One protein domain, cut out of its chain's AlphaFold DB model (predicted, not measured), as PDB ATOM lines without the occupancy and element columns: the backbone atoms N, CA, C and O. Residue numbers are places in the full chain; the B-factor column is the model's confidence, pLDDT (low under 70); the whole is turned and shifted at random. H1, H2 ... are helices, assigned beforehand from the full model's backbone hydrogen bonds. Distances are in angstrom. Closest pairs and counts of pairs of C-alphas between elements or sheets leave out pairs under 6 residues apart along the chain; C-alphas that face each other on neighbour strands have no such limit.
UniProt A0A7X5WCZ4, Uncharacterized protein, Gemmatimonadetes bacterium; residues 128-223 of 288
ATOM      1  N   ASP A 128     -28.619   0.477  27.554       93.81
ATOM      2  CA  ASP A 128     -28.254   1.743  26.931       93.81
ATOM      3  C   ASP A 128     -29.524   2.562  26.648       93.81
ATOM      4  O   ASP A 128     -30.591   2.003  26.363       93.81
ATOM      5  N   GLY A 129     -29.419   3.878  26.831       93.19
ATOM      6  CA  GLY A 129     -30.502   4.832  26.595       93.19
ATOM      7  C   GLY A 129     -30.540   5.322  25.148       93.19
ATOM      8  O   GLY A 129     -29.713   4.937  24.319       93.19
ATOM      9  N   ASP A 130     -31.505   6.184  24.850       95.50
ATOM     10  CA  ASP A 130     -31.482   7.006  23.643       95.50
ATOM     11  C   ASP A 130     -30.531   8.204  23.810       95.50
ATOM     12  O   ASP A 130     -29.794   8.305  24.791       95.50
ATOM     13  N   TRP A 131     -30.490   9.088  22.812       94.19
ATOM     14  CA  TRP A 131     -29.639  10.274  22.849       94.19
ATOM     15  C   TRP A 131     -29.985  11.212  24.014       94.19
ATOM     16  O   TRP A 131     -29.081  11.607  24.748       94.19
ATOM     17  N   ASP A 132     -31.273  11.507  24.212       96.31
ATOM     18  CA  ASP A 132     -31.755  12.447  25.232       96.31
ATOM     19  C   ASP A 132     -31.270  12.041  26.633       96.31
ATOM     20  O   ASP A 132     -30.827  12.877  27.423       96.31
ATOM     21  N   TYR A 133     -31.252  10.735  26.917       96.81
ATOM     22  CA  TYR A 133     -30.666  10.197  28.140       96.81
ATOM     23  C   TYR A 133     -29.195  10.612  28.336       96.81
ATOM     24  O   TYR A 133     -28.832  11.143  29.390       96.81
ATOM     25  N   TYR A 134     -28.338  10.403  27.334       97.69
ATOM     26  CA  TYR A 134     -26.919  10.766  27.422       97.69
ATOM     27  C   TYR A 134     -26.711  12.282  27.430       97.69
ATOM     28  O   TYR A 134     -25.801  12.765  28.104       97.69
ATOM     29  N   GLU A 135     -27.571  13.041  26.752       96.69
ATOM     30  CA  GLU A 135     -27.560  14.499  26.807       96.69
ATOM     31  C   GLU A 135     -27.814  14.994  28.237       96.69
ATOM     32  O   GLU A 135     -27.032  15.793  28.759       96.69
ATOM     33  N   HIS A 136     -28.816  14.455  28.933       97.69
ATOM     34  CA  HIS A 136     -29.047  14.776  30.342       97.69
ATOM     35  C   HIS A 136     -27.854  14.399  31.231       97.69
ATOM     36  O   HIS A 136     -27.470  15.183  32.103       97.69
ATOM     37  N   MET A 137     -27.185  13.271  30.964       97.81
ATOM     38  CA  MET A 137     -25.951  12.905  31.672       97.81
ATOM     39  C   MET A 137     -24.812  13.917  31.476       97.81
ATOM     40  O   MET A 137     -23.931  13.995  32.331       97.81
ATOM     41  N   THR A 138     -24.799  14.698  30.386       97.75
ATOM     42  CA  THR A 138     -23.822  15.790  30.218       97.75
ATOM     43  C   THR A 138     -24.169  17.030  31.033       97.75
ATOM     44  O   THR A 138     -23.266  17.791  31.392       97.75
ATOM     45  N   GLN A 139     -25.452  17.255  31.312       97.06
ATOM     46  CA  GLN A 139     -25.961  18.479  31.932       97.06
ATOM     47  C   GLN A 139     -25.968  18.383  33.459       97.06
ATOM     48  O   GLN A 139     -25.631  19.357  34.131       97.06
ATOM     49  N   TYR A 140     -26.282  17.204  33.998       97.50
ATOM     50  CA  TYR A 140     -26.443  16.980  35.432       97.50
ATOM     51  C   TYR A 140     -25.358  16.061  35.987       97.50
ATOM     52  O   TYR A 140     -25.025  15.031  35.398       97.50
ATOM     53  N   LEU A 141     -24.856  16.401  37.177       97.31
ATOM     54  CA  LEU A 141     -23.904  15.557  37.901       97.31
ATOM     55  C   LEU A 141     -24.533  14.212  38.302       97.31
ATOM     56  O   LEU A 141     -23.851  13.194  38.304       97.31
ATOM     57  N   SER A 142     -25.831  14.186  38.593       97.38
ATOM     58  CA  SER A 142     -26.555  12.985  39.011       97.38
ATOM     59  C   SER A 142     -28.001  13.020  38.524       97.38
ATOM     60  O   SER A 142     -28.596  14.096  38.372       97.38
ATOM     61  N   SER A 143     -28.582  11.837  38.315       97.31
ATOM     62  CA  SER A 143     -30.018  11.714  38.085       97.31
ATOM     63  C   SER A 143     -30.836  12.102  39.310       97.31
ATOM     64  O   SER A 143     -31.995  12.469  39.154       97.31
ATOM     65  N   GLY A 144     -30.262  12.003  40.513       96.31
ATOM     66  CA  GLY A 144     -31.022  11.974  41.763       96.31
ATOM     67  C   GLY A 144     -31.772  10.652  41.936       96.31
ATOM     68  O   GLY A 144     -31.607   9.719  41.138       96.31
ATOM     69  N   ALA A 145     -32.597  10.550  42.975       95.38
ATOM     70  CA  ALA A 145     -33.440   9.381  43.191       95.38
ATOM     71  C   ALA A 145     -34.627   9.361  42.207       95.38
ATOM     72  O   ALA A 145     -35.140  10.396  41.794       95.38
ATOM     73  N   TYR A 146     -35.093   8.176  41.810       95.75
ATOM     74  CA  TYR A 146     -36.428   8.051  41.196       95.75
ATOM     75  C   TYR A 146     -37.521   8.006  42.270       95.75
ATOM     76  O   TYR A 146     -38.603   8.554  42.104       95.75
ATOM     77  N   ASP A 147     -37.212   7.341  43.382       95.75
ATOM     78  CA  ASP A 147     -38.051   7.240  44.564       95.75
ATOM     79  C   ASP A 147     -37.166   7.491  45.788       95.75
ATOM     80  O   ASP A 147     -36.217   6.737  46.023       95.75
ATOM     81  N   LEU A 148     -37.430   8.567  46.530       94.31
ATOM     82  CA  LEU A 148     -36.638   8.964  47.695       94.31
ATOM     83  C   LEU A 148     -36.760   7.977  48.852       94.31
ATOM     84  O   LEU A 148     -35.866   7.909  49.697       94.31
ATOM     85  N   THR A 149     -37.868   7.242  48.957       91.88
ATOM     86  CA  THR A 149     -38.049   6.287  50.055       91.88
ATOM     87  C   THR A 149     -38.631   4.968  49.561       91.88
ATOM     88  O   THR A 149     -39.772   4.621  49.880       91.88
ATOM     89  N   PRO A 150     -37.814   4.168  48.845       86.75
ATOM     90  CA  PRO A 150     -38.244   2.872  48.351       86.75
ATOM     91  C   PRO A 150     -38.779   2.009  49.498       86.75
ATOM     92  O   PRO A 150     -38.093   1.777  50.495       86.75
ATOM     93  N   GLY A 151     -40.014   1.527  49.360       85.62
ATOM     94  CA  GLY A 151     -40.677   0.685  50.362       85.62
ATOM     95  C   GLY A 151     -41.770   1.383  51.172       85.62
ATOM     96  O   GLY A 151     -42.529   0.698  51.860       85.62
ATOM     97  N   ILE A 152     -41.918   2.705  51.052       90.25
ATOM     98  CA  ILE A 152     -43.164   3.383  51.422       90.25
ATOM     99  C   ILE A 152     -44.157   3.248  50.260       90.25
ATOM    100  O   ILE A 152     -43.780   3.191  49.094       90.25
ATOM    101  N   ALA A 153     -45.448   3.122  50.575       87.44
ATOM    102  CA  ALA A 153     -46.480   3.018  49.551       87.44
ATOM    103  C   ALA A 153     -46.589   4.322  48.741       87.44
ATOM    104  O   ALA A 153     -46.741   5.404  49.307       87.44
ATOM    105  N   GLY A 154     -46.591   4.187  47.414       88.62
ATOM    106  CA  GLY A 154     -46.567   5.310  46.476       88.62
ATOM    107  C   GLY A 154     -45.146   5.666  46.048       88.62
ATOM    108  O   GLY A 154     -44.183   5.136  46.585       88.62
ATOM    109  N   LEU A 155     -45.026   6.558  45.069       93.69
ATOM    110  CA  LEU A 155     -43.746   7.081  44.592       93.69
ATOM    111  C   LEU A 155     -43.440   8.392  45.326       93.69
ATOM    112  O   LEU A 155     -44.334   9.235  45.432       93.69
ATOM    113  N   GLN A 156     -42.222   8.566  45.843       95.38
ATOM    114  CA  GLN A 156     -41.764   9.823  46.442       95.38
ATOM    115  C   GLN A 156     -40.754  10.493  45.500       95.38
ATOM    116  O   GLN A 156     -39.585  10.112  45.505       95.38
ATOM    117  N   PRO A 157     -41.176  11.477  44.684       96.69
ATOM    118  CA  PRO A 157     -40.285  12.117  43.722       96.69
ATOM    119  C   PRO A 157     -39.100  12.822  44.386       96.69
ATOM    120  O   PRO A 157     -39.231  13.375  45.479       96.69
ATOM    121  N   GLU A 158     -37.973  12.857  43.679       97.31
ATOM    122  CA  GLU A 158     -36.801  13.660  44.042       97.31
ATOM    123  C   GLU A 158     -37.157  15.142  44.219       97.31
ATOM    124  O   GLU A 158     -37.903  15.720  43.429       97.31
ATOM    125  N   THR A 159     -36.614  15.762  45.266       96.44
ATOM    126  CA  THR A 159     -36.888  17.163  45.622       96.44
ATOM    127  C   THR A 159     -35.695  18.083  45.413       96.44
ATOM    128  O   THR A 159     -35.882  19.299  45.387       96.44
ATOM    129  N   ASP A 160     -34.492  17.530  45.244       97.44
ATOM    130  CA  ASP A 160     -33.304  18.312  44.925       97.44
ATOM    131  C   ASP A 160     -33.285  18.718  43.446       97.44
ATOM    132  O   ASP A 160     -32.918  17.939  42.565       97.44
ATOM    133  N   GLU A 161     -33.644  19.974  43.176       97.31
ATOM    134  CA  GLU A 161     -33.652  20.572  41.836       97.31
ATOM    135  C   GLU A 161     -32.247  20.700  41.207       97.31
ATOM    136  O   GLU A 161     -32.137  21.042  40.032       97.31
ATOM    137  N   GLY A 162     -31.166  20.398  41.940       97.31
ATOM    138  CA  GLY A 162     -29.818  20.237  41.381       97.31
ATOM    139  C   GLY A 162     -29.620  18.939  40.587       97.31
ATOM    140  O   GLY A 162     -28.649  18.809  39.838       97.31
ATOM    141  N   THR A 163     -30.545  17.988  40.717       98.25
ATOM    142  CA  THR A 163     -30.527  16.694  40.023       98.25
ATOM    143  C   THR A 163     -31.499  16.673  38.847       98.25
ATOM    144  O   THR A 163     -32.481  17.419  38.821       98.25
ATOM    145  N   TYR A 164     -31.276  15.777  37.882       98.31
ATOM    146  CA  TYR A 164     -32.193  15.643  36.746       98.31
ATOM    147  C   TYR A 164     -33.630  15.341  37.198       98.31
ATOM    148  O   TYR A 164     -34.551  16.091  36.869       98.31
ATOM    149  N   ASN A 165     -33.832  14.306  38.016       98.44
ATOM    150  CA  ASN A 165     -35.163  13.922  38.474       98.44
ATOM    151  C   ASN A 165     -35.814  15.031  39.304       98.44
ATOM    152  O   ASN A 165     -37.002  15.299  39.124       98.44
ATOM    153  N   GLY A 166     -35.060  15.736  40.148       98.38
ATOM    154  CA  GLY A 166     -35.609  16.870  40.888       98.38
ATOM    155  C   GLY A 166     -36.087  18.001  39.977       98.38
ATOM    156  O   GLY A 166     -37.164  18.550  40.214       98.38
ATOM    157  N   THR A 167     -35.379  18.299  38.877       98.50
ATOM    158  CA  THR A 167     -35.874  19.279  37.887       98.50
ATOM    159  C   THR A 167     -37.147  18.816  37.177       98.50
ATOM    160  O   THR A 167     -38.063  19.621  36.986       98.50
ATOM    161  N   VAL A 168     -37.259  17.524  36.845       98.44
ATOM    162  CA  VAL A 168     -38.482  16.952  36.256       98.44
ATOM    163  C   VAL A 168     -39.650  17.081  37.233       98.44
ATOM    164  O   VAL A 168     -40.750  17.473  36.833       98.44
ATOM    165  N   TRP A 169     -39.425  16.812  38.521       98.06
ATOM    166  CA  TRP A 169     -40.460  16.966  39.539       98.06
ATOM    167  C   TRP A 169     -40.860  18.427  39.748       98.06
ATOM    168  O   TRP A 169     -42.050  18.740  39.788       98.06
ATOM    169  N   ALA A 170     -39.896  19.342  39.834       97.88
ATOM    170  CA  ALA A 170     -40.169  20.772  39.939       97.88
ATOM    171  C   ALA A 170     -41.038  21.269  38.776       97.88
ATOM    172  O   ALA A 170     -42.028  21.972  39.003       97.88
ATOM    173  N   LEU A 171     -40.735  20.829  37.551       97.88
ATOM    174  CA  LEU A 171     -41.538  21.134  36.370       97.88
ATOM    175  C   LEU A 171     -42.950  20.539  36.458       97.88
ATOM    176  O   LEU A 171     -43.925  21.244  36.196       97.88
ATOM    177  N   ALA A 172     -43.086  19.281  36.883       98.00
ATOM    178  CA  ALA A 172     -44.389  18.643  37.072       98.00
ATOM    179  C   ALA A 172     -45.270  19.433  38.055       98.00
ATOM    180  O   ALA A 172     -46.431  19.731  37.768       98.00
ATOM    181  N   ARG A 173     -44.702  19.846  39.194       96.75
ATOM    182  CA  ARG A 173     -45.410  20.676  40.177       96.75
ATOM    183  C   ARG A 173     -45.809  22.028  39.595       96.75
ATOM    184  O   ARG A 173     -46.933  22.462  39.808       96.75
ATOM    185  N   ALA A 174     -44.925  22.677  38.837       96.00
ATOM    186  CA  ALA A 174     -45.227  23.964  38.215       96.00
ATOM    187  C   ALA A 174     -46.390  23.881  37.210       96.00
ATOM    188  O   ALA A 174     -47.167  24.827  37.094       96.00
ATOM    189  N   LEU A 175     -46.521  22.757  36.499       96.81
ATOM    190  CA  LEU A 175     -47.578  22.540  35.509       96.81
ATOM    191  C   LEU A 175     -48.917  22.135  36.137       96.81
ATOM    192  O   LEU A 175     -49.962  22.597  35.682       96.81
ATOM    193  N   PHE A 176     -48.891  21.278  37.161       97.00
ATOM    194  CA  PHE A 176     -50.096  20.593  37.643       97.00
ATOM    195  C   PHE A 176     -50.489  20.930  39.083       97.00
ATOM    196  O   PHE A 176     -51.639  20.711  39.443       97.00
ATOM    197  N   LEU A 177     -49.597  21.504  39.897       94.88
ATOM    198  CA  LEU A 177     -49.856  21.879  41.293       94.88
ATOM    199  C   LEU A 177     -49.779  23.406  41.494       94.88
ATOM    200  O   LEU A 177     -48.856  23.899  42.152       94.88
ATOM    201  N   PRO A 178     -50.735  24.189  40.954       90.56
ATOM    202  CA  PRO A 178     -50.790  25.625  41.207       90.56
ATOM    203  C   PRO A 178     -50.987  25.931  42.705       90.56
ATOM    204  O   PRO A 178     -51.431  25.070  43.470       90.56
ATOM    205  N   PRO A 179     -50.711  27.169  43.160       89.06
ATOM    206  CA  PRO A 179     -50.948  27.559  44.546       89.06
ATOM    207  C   PRO A 179     -52.386  27.250  44.994       89.06
ATOM    208  O   PRO A 179     -53.345  27.720  44.387       89.06
ATOM    209  N   GLY A 180     -52.531  26.464  46.065       86.00
ATOM    210  CA  GLY A 180     -53.829  26.012  46.581       86.00
ATOM    211  C   GLY A 180     -54.328  24.672  46.023       86.00
ATOM    212  O   GLY A 180     -55.379  24.211  46.462       86.00
ATOM    213  N   ALA A 181     -53.590  24.033  45.107       87.56
ATOM    214  CA  ALA A 181     -53.869  22.667  44.667       87.56
ATOM    215  C   ALA A 181     -53.773  21.659  45.824       87.56
ATOM    216  O   ALA A 181     -53.037  21.858  46.797       87.56
ATOM    217  N   GLY A 182     -54.531  20.564  45.716       86.19
ATOM    218  CA  GLY A 182     -54.533  19.502  46.719       86.19
ATOM    219  C   GLY A 182     -53.195  18.760  46.783       86.19
ATOM    220  O   GLY A 182     -52.517  18.596  45.771       86.19
ATOM    221  N   GLY A 183     -52.832  18.284  47.976       88.50
ATOM    222  CA  GLY A 183     -51.630  17.476  48.199       88.50
ATOM    223  C   GLY A 183     -51.764  16.018  47.726       88.50
ATOM    224  O   GLY A 183     -52.651  15.707  46.931       88.50
ATOM    225  N   PRO A 184     -50.910  15.107  48.229       90.56
ATOM    226  CA  PRO A 184     -50.958  13.689  47.882       90.56
ATOM    227  C   PRO A 184     -52.373  13.096  47.951       90.56
ATOM    228  O   PRO A 184     -53.089  13.289  48.934       90.56
ATOM    229  N   GLY A 185     -52.768  12.379  46.897       87.88
ATOM    230  CA  GLY A 185     -54.111  11.803  46.740       87.88
ATOM    231  C   GLY A 185     -55.118  12.695  46.004       87.88
ATOM    232  O   GLY A 185     -56.217  12.228  45.705       87.88
ATOM    233  N   SER A 186     -54.767  13.944  45.680       94.62
ATOM    234  CA  SER A 186     -55.565  14.787  44.783       94.62
ATOM    235  C   SER A 186     -55.409  14.363  43.310       94.62
ATOM    236  O   SER A 186     -54.369  13.803  42.939       94.62
ATOM    237  N   PRO A 187     -56.403  14.639  42.442       95.56
ATOM    238  CA  PRO A 187     -56.263  14.439  40.999       95.56
ATOM    239  C   PRO A 187     -55.097  15.233  40.395       95.56
ATOM    240  O   PRO A 187     -54.389  14.728  39.529       95.56
ATOM    241  N   GLU A 188     -54.859  16.453  40.874       96.31
ATOM    242  CA  GLU A 188     -53.766  17.312  40.417       96.31
ATOM    243  C   GLU A 188     -52.393  16.716  40.753       96.31
ATOM    244  O   GLU A 188     -51.479  16.720  39.926       96.31
ATOM    245  N   TYR A 189     -52.255  16.145  41.952       95.81
ATOM    246  CA  TYR A 189     -51.039  15.453  42.364       95.81
ATOM    247  C   TYR A 189     -50.811  14.180  41.552       95.81
ATOM    248  O   TYR A 189     -49.671  13.892  41.196       95.81
ATOM    249  N   ALA A 190     -51.874  13.443  41.216       95.81
ATOM    250  CA  ALA A 190     -51.774  12.281  40.336       95.81
ATOM    251  C   ALA A 190     -51.255  12.670  38.940       95.81
ATOM    252  O   ALA A 190     -50.327  12.039  38.453       95.81
ATOM    253  N   LEU A 191     -51.753  13.766  38.351       97.12
ATOM    254  CA  LEU A 191     -51.251  14.275  37.065       97.12
ATOM    255  C   LEU A 191     -49.772  14.680  37.126       97.12
ATOM    256  O   LEU A 191     -49.003  14.373  36.215       97.12
ATOM    257  N   ALA A 192     -49.357  15.351  38.206       97.81
ATOM    258  CA  ALA A 192     -47.949  15.676  38.419       97.81
ATOM    259  C   ALA A 192     -47.089  14.405  38.517       97.81
ATOM    260  O   ALA A 192     -45.984  14.353  37.974       97.81
ATOM    261  N   LEU A 193     -47.595  13.380  39.205       97.06
ATOM    262  CA  LEU A 193     -46.889  12.120  39.385       97.06
ATOM    263  C   LEU A 193     -46.770  11.337  38.075       97.06
ATOM    264  O   LEU A 193     -45.688  10.838  37.784       97.06
ATOM    265  N   ASP A 194     -47.832  11.286  37.271       97.69
ATOM    266  CA  ASP A 194     -47.818  10.650  35.951       97.69
ATOM    267  C   ASP A 194     -46.777  11.319  35.044       97.69
ATOM    268  O   ASP A 194     -45.925  10.649  34.461       97.69
ATOM    269  N   TYR A 195     -46.757  12.658  35.006       98.19
ATOM    270  CA  TYR A 195     -45.751  13.406  34.249       98.19
ATOM    271  C   TYR A 195     -44.321  13.069  34.687       98.19
ATOM    272  O   TYR A 195     -43.436  12.901  33.843       98.19
ATOM    273  N   TYR A 196     -44.091  12.981  36.001       98.19
ATOM    274  CA  TYR A 196     -42.796  12.612  36.564       98.19
ATOM    275  C   TYR A 196     -42.408  11.179  36.191       98.19
ATOM    276  O   TYR A 196     -41.290  10.954  35.744       98.19
ATOM    277  N   GLN A 197     -43.326  10.219  36.304       97.31
ATOM    278  CA  GLN A 197     -43.063   8.817  35.972       97.31
ATOM    279  C   GLN A 197     -42.687   8.612  34.503       97.31
ATOM    280  O   GLN A 197     -41.848   7.761  34.215       97.31
ATOM    281  N   GLU A 198     -43.283   9.390  33.598       97.38
ATOM    282  CA  GLU A 198     -42.989   9.339  32.164       97.38
ATOM    283  C   GLU A 198     -41.611   9.901  31.794       97.38
ATOM    284  O   GLU A 198     -41.045   9.489  30.785       97.38
ATOM    285  N   ARG A 199     -41.096  10.872  32.560       97.69
ATOM    286  CA  ARG A 199     -39.934  11.692  32.157       97.69
ATOM    287  C   ARG A 199     -38.714  11.544  33.049       97.69
ATOM    288  O   ARG A 199     -37.606  11.782  32.587       97.69
ATOM    289  N   ALA A 200     -38.891  11.189  34.314       97.88
ATOM    290  CA  ALA A 200     -37.773  10.994  35.221       97.88
ATOM    291  C   ALA A 200     -36.934   9.786  34.785       97.88
ATOM    292  O   ALA A 200     -37.443   8.795  34.255       97.88
ATOM    293  N   ALA A 201     -35.636   9.842  35.071       96.25
ATOM    294  CA  ALA A 201     -34.746   8.710  34.915       96.25
ATOM    295  C   ALA A 201     -35.200   7.594  35.860       96.25
ATOM    296  O   ALA A 201     -35.040   7.670  37.081       96.25
ATOM    297  N   GLY A 202     -35.817   6.566  35.278       93.62
ATOM    298  CA  GLY A 202     -36.319   5.424  36.023       93.62
ATOM    299  C   GLY A 202     -35.196   4.604  36.669       93.62
ATOM    300  O   GLY A 202     -34.025   4.742  36.316       93.62
ATOM    301  N   PRO A 203     -35.531   3.638  37.540       90.88
ATOM    302  CA  PRO A 203     -34.536   2.861  38.288       90.88
ATOM    303  C   PRO A 203     -33.513   2.093  37.429       90.88
ATOM    304  O   PRO A 203     -32.447   1.722  37.907       90.88
ATOM    305  N   ALA A 204     -33.839   1.813  36.163       90.81
ATOM    306  CA  ALA A 204     -32.938   1.165  35.210       90.81
ATOM    307  C   ALA A 204     -32.024   2.137  34.452       90.81
ATOM    308  O   ALA A 204     -31.296   1.679  33.580       90.81
ATOM    309  N   PHE A 205     -32.085   3.432  34.749       94.50
ATOM    310  CA  PHE A 205     -31.354   4.510  34.085       94.50
ATOM    311  C   PHE A 205     -30.831   5.546  35.086       94.50
ATOM    312  O   PHE A 205     -30.453   6.636  34.691       94.50
ATOM    313  N   LEU A 206     -30.800   5.234  36.384       95.12
ATOM    314  CA  LEU A 206     -30.164   6.118  37.358       95.12
ATOM    315  C   LEU A 206     -28.654   6.189  37.096       95.12
ATOM    316  O   LEU A 206     -28.034   5.173  36.752       95.12
ATOM    317  N   TRP A 207     -28.085   7.379  37.279       96.81
ATOM    318  CA  TRP A 207     -26.652   7.640  37.164       96.81
ATOM    319  C   TRP A 207     -26.188   8.626  38.233       96.81
ATOM    320  O   TRP A 207     -26.958   9.464  38.699       96.81
ATOM    321  N   SER A 208     -24.908   8.563  38.577       96.62
ATOM    322  CA  SER A 208     -24.232   9.598  39.348       96.62
ATOM    323  C   SER A 208     -22.766   9.673  38.943       96.62
ATOM    324  O   SER A 208     -22.069   8.664  38.927       96.62
ATOM    325  N   TRP A 209     -22.305  10.877  38.625       97.00
ATOM    326  CA  TRP A 209     -20.898  11.206  38.407       97.00
ATOM    327  C   TRP A 209     -20.222  11.732  39.680       97.00
ATOM    328  O   TRP A 209     -19.067  12.153  39.622       97.00
ATOM    329  N   GLU A 210     -20.934  11.772  40.811       94.81
ATOM    330  CA  GLU A 210     -20.405  12.290  42.075       94.81
ATOM    331  C   GLU A 210     -19.144  11.530  42.497       94.81
ATOM    332  O   GLU A 210     -19.133  10.300  42.582       94.81
ATOM    333  N   GLY A 211     -18.067  12.272  42.757       93.81
ATOM    334  CA  GLY A 211     -16.765  11.689  43.079       93.81
ATOM    335  C   GLY A 211     -15.988  11.169  41.864       93.81
ATOM    336  O   GLY A 211     -14.909  10.600  42.043       93.81
ATOM    337  N   ASN A 212     -16.499  11.365  40.644       95.50
ATOM    338  CA  ASN A 212     -15.831  11.033  39.387       95.50
ATOM    339  C   ASN A 212     -16.079  12.087  38.290       95.50
ATOM    340  O   ASN A 212     -16.328  11.785  37.120       95.50
ATOM    341  N   GLU A 213     -15.983  13.364  38.655       96.31
ATOM    342  CA  GLU A 213     -16.220  14.505  37.765       96.31
ATOM    343  C   GLU A 213     -15.238  14.528  36.581       96.31
ATOM    344  O   GLU A 213     -15.576  14.956  35.477       96.31
ATOM    345  N   ALA A 214     -14.030  13.990  36.772       97.56
ATOM    346  CA  ALA A 214     -13.064  13.816  35.692       97.56
ATOM    347  C   ALA A 214     -13.565  12.840  34.607       97.56
ATOM    348  O   ALA A 214     -13.288  13.049  33.422       97.56
ATOM    349  N   ALA A 215     -14.312  11.787  34.969       97.69
ATOM    350  CA  ALA A 215     -14.951  10.916  33.985       97.69
ATOM    351  C   ALA A 215     -16.076  11.637  33.237       97.69
ATOM    352  O   ALA A 215     -16.172  11.466  32.022       97.69
ATOM    353  N   LEU A 216     -16.847  12.499  33.907       98.06
ATOM    354  CA  LEU A 216     -17.853  13.343  33.256       98.06
ATOM    355  C   LEU A 216     -17.221  14.283  32.213       98.06
ATOM    356  O   LEU A 216     -17.751  14.432  31.110       98.06
ATOM    357  N   ASP A 217     -16.063  14.874  32.499       98.44
ATOM    358  CA  ASP A 217     -15.362  15.713  31.517       98.44
ATOM    359  C   ASP A 217     -14.888  14.916  30.293       98.44
ATOM    360  O   ASP A 217     -15.028  15.389  29.158       98.44
ATOM    361  N   ARG A 218     -14.393  13.685  30.493       98.50
ATOM    362  CA  ARG A 218     -14.055  12.765  29.390       98.50
ATOM    363  C   ARG A 218     -15.293  12.353  28.597       98.50
ATOM    364  O   ARG A 218     -15.251  12.356  27.372       98.50
ATOM    365  N   PHE A 219     -16.393  12.050  29.278       98.56
ATOM    366  CA  PHE A 219     -17.674  11.704  28.664       98.56
ATOM    367  C   PHE A 219     -18.185  12.834  27.765       98.56
ATOM    368  O   PHE A 219     -18.471  12.620  26.589       98.56
ATOM    369  N   ARG A 220     -18.183  14.073  28.273       98.62
ATOM    370  CA  ARG A 220     -18.527  15.270  27.494       98.62
ATOM    371  C   ARG A 220     -17.592  15.486  26.305       98.62
ATOM    372  O   ARG A 220     -18.033  15.976  25.271       98.62
ATOM    373  N   ALA A 221     -16.302  15.179  26.450       98.62
ATOM    374  CA  ALA A 221     -15.349  15.288  25.349       98.62
ATOM    375  C   ALA A 221     -15.655  14.281  24.231       98.62
ATOM    376  O   ALA A 221     -15.713  14.694  23.079       98.62
ATOM    377  N   LEU A 222     -15.931  13.020  24.577       98.62
ATOM    378  CA  LEU A 222     -16.309  11.986  23.608       98.62
ATOM    379  C   LEU A 222     -17.597  12.340  22.858       98.62
ATOM    380  O   LEU A 222     -17.663  12.149  21.650       98.62
ATOM    381  N   ILE A 223     -18.603  12.884  23.553       98.25
ATOM    382  CA  ILE A 223     -19.844  13.328  22.905       98.25
ATOM    383  C   ILE A 223     -19.582  14.488  21.938       98.25
ATOM    384  O   ILE A 223     -20.047  14.447  20.804       98.25
TER     385      ILE A 223
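AT A GLANCE: This is residues 128 to 223 of the 288 residues of an uncharacterized protein of Gemmatimonadetes bacterium (UniProt A0A7X5WCZ4). An elongated, all-helix domain has a helical hairpin of H2 and H3 at one end of its length and H4 at the other, with H1 between the hairpin and H4. Two long links with no named element, residues 140 to 163 and 200 to 212, run between the hairpin and these other two helices. The printed part has 96 residues with four named helices, H1, H2, H3 and H4 in that order, and no named strand; under half of the residues, 46 of the 96, are in named elements. It is only just compact, close to loose, with a radius of gyration of the C-alphas of 14.7 A, and spans 45 by 27 by 22 A.

HOW THE PARTS SIT: H1, residues 131 to 139, only just touches H4, residues 213 to 223, with 3 pairs of C-alphas within 8 A. Their closest C-alphas, those of Thr 138 and Arg 220, are 6.0 A apart. H1 and H4 run opposite ways at a steep tilt of 41 degrees. H1 is close to but not clearly touching H2, residues 164 to 176; their closest C-alphas, those of His 136 and Tyr 164, are 7.2 A apart. The lines of H1 and H2 are about perpendicular, at 76 degrees. H2 touches H3, residues 187 to 199, with 16 pairs of C-alphas within 8 A, and the two form a helical hairpin. Their closest C-alphas, those of Ala 172 and Ala 192, are 4.8 A apart. H2 and H3 run opposite ways at a shallow tilt of 33 degrees, only just short of steep. H3 is apart from H1 and from H4, and H2 is apart from H4. In H1, H2, H3 and H4 every O i to N i+4 pair is within hydrogen-bond range.

IN THESE COORDINATES: H1 begins at C-alpha 131, at (-29.639, 10.274, 22.849), and measures 12.8 A from first to last C-alpha. H2, Tyr 164 to Phe 176, measures 18.6 A. H3, Pro 187 to Arg 199, measures 18.8 A and begins at C-alpha 187, at (-56.263, 14.439, 40.999). H4, Glu 213 to Ile 223, measures 15.3 A and ends at C-alpha 223, at (-19.844, 13.328, 22.905).

THE WHOLE: The two C-alphas farthest apart, those of Gly 180 and Leu 222, are 46.2 A apart, while the first and last printed C-alphas, those of Asp 128 and Ile 223, are 14.9 A apart. The links from H1 to H2, 24 residues, and from H3 to H4, 13 residues, are long; the link from H2 to H3, 10 residues, is short. The printed part has no cut. The mean pLDDT of the printed part is 95.4, and no printed residue is under 70.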